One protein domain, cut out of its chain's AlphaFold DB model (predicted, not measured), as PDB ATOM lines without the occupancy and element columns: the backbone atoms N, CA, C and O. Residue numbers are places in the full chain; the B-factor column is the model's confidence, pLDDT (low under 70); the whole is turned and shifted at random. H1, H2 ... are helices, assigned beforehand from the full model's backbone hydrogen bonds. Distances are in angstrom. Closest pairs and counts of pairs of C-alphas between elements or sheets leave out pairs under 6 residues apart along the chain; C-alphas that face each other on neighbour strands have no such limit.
ATOM      1  N   GLN A   2       1.201  44.003  58.493       42.62
ATOM      2  CA  GLN A   2       0.630  43.809  57.137       42.62
ATOM      3  C   GLN A   2       1.535  43.015  56.179       42.62
ATOM      4  O   GLN A   2       1.157  42.755  55.045       42.62
ATOM      5  N   PHE A   3       2.701  42.557  56.636       46.81
ATOM      6  CA  PHE A   3       3.695  41.906  55.773       46.81
ATOM      7  C   PHE A   3       3.507  40.388  55.582       46.81
ATOM      8  O   PHE A   3       4.299  39.762  54.886       46.81
ATOM      9  N   VAL A   4       2.458  39.781  56.152       42.09
ATOM     10  CA  VAL A   4       2.233  38.317  56.088       42.09
ATOM     11  C   VAL A   4       1.309  37.906  54.926       42.09
ATOM     12  O   VAL A   4       1.187  36.728  54.617       42.09
ATOM     13  N   GLN A   5       0.685  38.858  54.227       48.38
ATOM     14  CA  GLN A   5      -0.394  38.573  53.270       48.38
ATOM     15  C   GLN A   5       0.060  37.838  51.990       48.38
ATOM     16  O   GLN A   5      -0.727  37.122  51.380       48.38
ATOM     17  N   ASN A   6       1.337  37.912  51.605       52.31
ATOM     18  CA  ASN A   6       1.738  37.532  50.241       52.31
ATOM     19  C   ASN A   6       2.085  36.042  50.044       52.31
ATOM     20  O   ASN A   6       2.135  35.581  48.911       52.31
ATOM     21  N   ILE A   7       2.293  35.265  51.116       49.47
ATOM     22  CA  ILE A   7       2.466  33.792  51.047       49.47
ATOM     23  C   ILE A   7       1.179  33.065  51.501       49.47
ATOM     24  O   ILE A   7       1.083  31.835  51.459       49.47
ATOM     25  N   VAL A   8       0.182  33.835  51.955       53.19
ATOM     26  CA  VAL A   8      -1.063  33.358  52.567       53.19
ATOM     27  C   VAL A   8      -2.201  33.292  51.542       53.19
ATOM     28  O   VAL A   8      -2.926  32.299  51.534       53.19
ATOM     29  N   THR A   9      -2.315  34.256  50.622       54.09
ATOM     30  CA  THR A   9      -3.425  34.328  49.648       54.09
ATOM     31  C   THR A   9      -3.489  33.120  48.706       54.09
ATOM     32  O   THR A   9      -4.514  32.450  48.648       54.09
ATOM     33  N   THR A  10      -2.378  32.711  48.077       59.62
ATOM     34  CA  THR A  10      -2.377  31.560  47.143       59.62
ATOM     35  C   THR A  10      -2.783  30.233  47.804       59.62
ATOM     36  O   THR A  10      -3.264  29.318  47.135       59.62
ATOM     37  N   ARG A  11      -2.610  30.092  49.128       70.12
ATOM     38  CA  ARG A  11      -3.042  28.884  49.851       70.12
ATOM     39  C   ARG A  11      -4.543  28.889  50.116       70.12
ATOM     40  O   ARG A  11      -5.137  27.816  50.106       70.12
ATOM     41  N   ILE A  12      -5.154  30.052  50.335       86.56
ATOM     42  CA  ILE A  12      -6.591  30.151  50.622       86.56
ATOM     43  C   ILE A  12      -7.405  29.770  49.384       86.56
ATOM     44  O   ILE A  12      -8.313  28.953  49.504       86.56
ATOM     45  N   ASP A  13      -7.014  30.231  48.191       89.25
ATOM     46  CA  ASP A  13      -7.672  29.834  46.932       89.25
ATOM     47  C   ASP A  13      -7.675  28.310  46.750       89.25
ATOM     48  O   ASP A  13      -8.662  27.699  46.332       89.25
ATOM     49  N   PHE A  14      -6.547  27.679  47.081       90.50
ATOM     50  CA  PHE A  14      -6.400  26.234  47.016       90.50
ATOM     51  C   PHE A  14      -7.291  25.518  48.041       90.50
ATOM     52  O   PHE A  14      -7.975  24.557  47.689       90.50
ATOM     53  N   TRP A  15      -7.341  25.999  49.285       93.06
ATOM     54  CA  TRP A  15      -8.211  25.424  50.311       93.06
ATOM     55  C   TRP A  15      -9.697  25.608  50.007       93.06
ATOM     56  O   TRP A  15     -10.463  24.682  50.251       93.06
ATOM     57  N   LEU A  16     -10.111  26.735  49.421       94.38
ATOM     58  CA  LEU A  16     -11.494  26.940  48.976       94.38
ATOM     59  C   LEU A  16     -11.880  25.952  47.868       94.38
ATOM     60  O   LEU A  16     -12.966  25.377  47.909       94.38
ATOM     61  N   LYS A  17     -10.966  25.663  46.929       95.31
ATOM     62  CA  LYS A  17     -11.168  24.600  45.928       95.31
ATOM     63  C   LYS A  17     -11.296  23.221  46.572       95.31
ATOM     64  O   LYS A  17     -12.184  22.461  46.201       95.31
ATOM     65  N   ILE A  18     -10.447  22.900  47.551       96.69
ATOM     66  CA  ILE A  18     -10.572  21.649  48.313       96.69
ATOM     67  C   ILE A  18     -11.915  21.595  49.047       96.69
ATOM     68  O   ILE A  18     -12.594  20.574  48.985       96.69
ATOM     69  N   ALA A  19     -12.324  22.676  49.713       96.50
ATOM     70  CA  ALA A  19     -13.596  22.742  50.422       96.50
ATOM     71  C   ALA A  19     -14.772  22.478  49.471       96.50
ATOM     72  O   ALA A  19     -15.658  21.696  49.816       96.50
ATOM     73  N   ALA A  20     -14.743  23.039  48.258       97.81
ATOM     74  CA  ALA A  20     -15.759  22.792  47.239       97.81
ATOM     75  C   ALA A  20     -15.811  21.316  46.807       97.81
ATOM     76  O   ALA A  20     -16.898  20.754  46.700       97.81
ATOM     77  N   LEU A  21     -14.649  20.675  46.621       97.62
ATOM     78  CA  LEU A  21     -14.545  19.257  46.247       97.62
ATOM     79  C   LEU A  21     -15.007  18.303  47.356       97.62
ATOM     80  O   LEU A  21     -15.573  17.254  47.063       97.62
ATOM     81  N   LEU A  22     -14.732  18.637  48.619       97.94
ATOM     82  CA  LEU A  22     -15.056  17.785  49.767       97.94
ATOM     83  C   LEU A  22     -16.489  17.970  50.277       97.94
ATOM     84  O   LEU A  22     -16.992  17.106  50.991       97.94
ATOM     85  N   THR A  23     -17.127  19.099  49.966       97.25
ATOM     86  CA  THR A  23     -18.455  19.448  50.485       97.25
ATOM     87  C   THR A  23     -19.385  19.875  49.347       97.25
ATOM     88  O   THR A  23     -20.114  19.050  48.808       97.25
ATOM     89  N   SER A  24     -19.374  21.153  48.971       97.62
ATOM     90  CA  SER A  24     -20.094  21.731  47.837       97.62
ATOM     91  C   SER A  24     -19.547  23.125  47.519       97.62
ATOM     92  O   SER A  24     -18.952  23.779  48.382       97.62
ATOM     93  N   GLU A  25     -19.806  23.626  46.311       97.81
ATOM     94  CA  GLU A  25     -19.452  25.001  45.929       97.81
ATOM     95  C   GLU A  25     -20.092  26.046  46.852       97.81
ATOM     96  O   GLU A  25     -19.409  26.960  47.306       97.81
ATOM     97  N   THR A  26     -21.371  25.881  47.209       98.50
ATOM     98  CA  THR A  26     -22.087  26.802  48.106       98.50
ATOM     99  C   THR A  26     -21.433  26.891  49.485       98.50
ATOM    100  O   THR A  26     -21.336  27.975  50.056       98.50
ATOM    101  N   TYR A  27     -20.950  25.769  50.028       97.75
ATOM    102  CA  TYR A  27     -20.259  25.764  51.320       97.75
ATOM    103  C   TYR A  27     -18.898  26.467  51.241       97.75
ATOM    104  O   TYR A  27     -18.561  27.259  52.121       97.75
ATOM    105  N   ALA A  28     -18.140  26.247  50.164       98.00
ATOM    106  CA  ALA A  28     -16.893  26.971  49.930       98.00
ATOM    107  C   ALA A  28     -17.125  28.486  49.777       98.00
ATOM    108  O   ALA A  28     -16.390  29.275  50.367       98.00
ATOM    109  N   GLN A  29     -18.179  28.899  49.065       97.75
ATOM    110  CA  GLN A  29     -18.580  30.308  48.948       97.75
ATOM    111  C   GLN A  29     -18.998  30.906  50.300       97.75
ATOM    112  O   GLN A  29     -18.641  32.042  50.604       97.75
ATOM    113  N   ALA A  30     -19.695  30.145  51.149       98.19
ATOM    114  CA  ALA A  30     -20.044  30.584  52.499       98.19
ATOM    115  C   ALA A  30     -18.800  30.788  53.380       98.19
ATOM    116  O   ALA A  30     -18.731  31.773  54.111       98.19
ATOM    117  N   ILE A  31     -17.795  29.906  53.281       96.44
ATOM    118  CA  ILE A  31     -16.499  30.097  53.952       96.44
ATOM    119  C   ILE A  31     -15.800  31.348  53.419       96.44
ATOM    120  O   ILE A  31     -15.315  32.154  54.210       96.44
ATOM    121  N   GLN A  32     -15.752  31.519  52.096       96.25
ATOM    122  CA  GLN A  32     -15.143  32.692  51.473       96.25
ATOM    123  C   GLN A  32     -15.778  33.991  51.991       96.25
ATOM    124  O   GLN A  32     -15.056  34.914  52.362       96.25
ATOM    125  N   LEU A  33     -17.111  34.031  52.074       96.69
ATOM    126  CA  LEU A  33     -17.862  35.161  52.616       96.69
ATOM    127  C   LEU A  33     -17.608  35.366  54.114       96.69
ATOM    128  O   LEU A  33     -17.374  36.491  54.537       96.69
ATOM    129  N   TYR A  34     -17.623  34.296  54.914       95.88
ATOM    130  CA  TYR A  34     -17.378  34.360  56.361       95.88
ATOM    131  C   TYR A  34     -15.997  34.937  56.701       95.88
ATOM    132  O   TYR A  34     -15.837  35.616  57.711       95.88
ATOM    133  N   LEU A  35     -15.001  34.667  55.856       93.00
ATOM    134  CA  LEU A  35     -13.647  35.199  55.999       93.00
ATOM    135  C   LEU A  35     -13.463  36.580  55.353       93.00
ATOM    136  O   LEU A  35     -12.357  37.113  55.430       93.00
ATOM    137  N   GLU A  36     -14.491  37.118  54.687       93.62
ATOM    138  CA  GLU A  36     -14.406  38.317  53.838       93.62
ATOM    139  C   GLU A  36     -13.217  38.243  52.862       93.62
ATOM    140  O   GLU A  36     -12.476  39.203  52.642       93.62
ATOM    141  N   TYR A  37     -12.997  37.056  52.291       91.56
ATOM    142  CA  TYR A  37     -11.852  36.796  51.431       91.56
ATOM    143  C   TYR A  37     -12.105  37.316  50.005       91.56
ATOM    144  O   TYR A  37     -12.576  36.587  49.126       91.56
ATOM    145  N   ASP A  38     -11.762  38.591  49.801       90.75
ATOM    146  CA  ASP A  38     -11.712  39.292  48.511       90.75
ATOM    147  C   ASP A  38     -10.308  39.899  48.291       90.75
ATOM    148  O   ASP A  38     -10.060  41.066  48.609       90.75
ATOM    149  N   PRO A  39      -9.319  39.101  47.842       87.00
ATOM    150  CA  PRO A  39      -7.957  39.593  47.689       87.00
ATOM    151  C   PRO A  39      -7.856  40.603  46.538       87.00
ATOM    152  O   PRO A  39      -7.969  40.246  45.367       87.00
ATOM    153  N   GLN A  40      -7.528  41.856  46.865       87.69
ATOM    154  CA  GLN A  40      -7.211  42.911  45.895       87.69
ATOM    155  C   GLN A  40      -5.762  43.391  46.073       87.69
ATOM    156  O   GLN A  40      -5.509  44.392  46.752       87.69
ATOM    157  N   PRO A  41      -4.769  42.663  45.525       86.44
ATOM    158  CA  PRO A  41      -3.381  43.073  45.650       86.44
ATOM    159  C   PRO A  41      -3.154  44.408  44.917       86.44
ATOM    160  O   PRO A  41      -3.512  44.532  43.747       86.44
ATOM    161  N   PRO A  42      -2.510  45.401  45.553       89.69
ATOM    162  CA  PRO A  42      -2.276  46.710  44.939       89.69
ATOM    163  C   PRO A  42      -1.175  46.698  43.861       89.69
ATOM    164  O   PRO A  42      -0.972  47.701  43.181       89.69
ATOM    165  N   PHE A  43      -0.449  45.585  43.709       92.62
ATOM    166  CA  PHE A  43       0.626  45.413  42.733       92.62
ATOM    167  C   PHE A  43       0.476  44.078  42.000       92.62
ATOM    168  O   PHE A  43       0.293  43.040  42.639       92.62
TER     169      PHE A  43
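What this domain is: This is residues 2 to 43 of the 83 residues of the protein "Isonitrile hydratase" of Ferriphaselus amnicola (UniProt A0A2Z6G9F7). A small helical hairpin: the longer helix H1 leads into a tight turn, and the shorter H2 folds back beside one part of it. The ends without named elements, residues 2 to 8 and 35 to 43, extend the outline at the end away from the turn. The printed part has 42 residues with two named helices, H1 then H2, and no named strand; its class is all helix. It is only just loose, close to compact, with a radius of gyration of the C-alphas of 11.2 A, and a rod spanning 32 by 16 by 14 A.

Where its parts are: Find C-alpha 9 at (-3.425, 34.328, 49.648); from there H1, residues 9 to 22, runs 20.2 A. H2, residues 25 to 34, runs 14.2 A to C-alpha 34 at (-17.378, 34.360, 56.361).

How they stand to each other: Look at residues 16 to 20, with which alone H1 touches H2; the closest C-alphas, of Ala 20 and Ala 28, are 5.1 A apart. The two helices run opposite ways at a steep tilt of 40 degrees. Every O i to N i+4 pair is within hydrogen-bond range in H2, and 9 of 10 in H1.

The domain as a whole: The farthest C-alphas, of Thr 23 and Phe 43, are 33.1 A apart. The printed part has no cut. Residues 2 to 10 are under pLDDT 70.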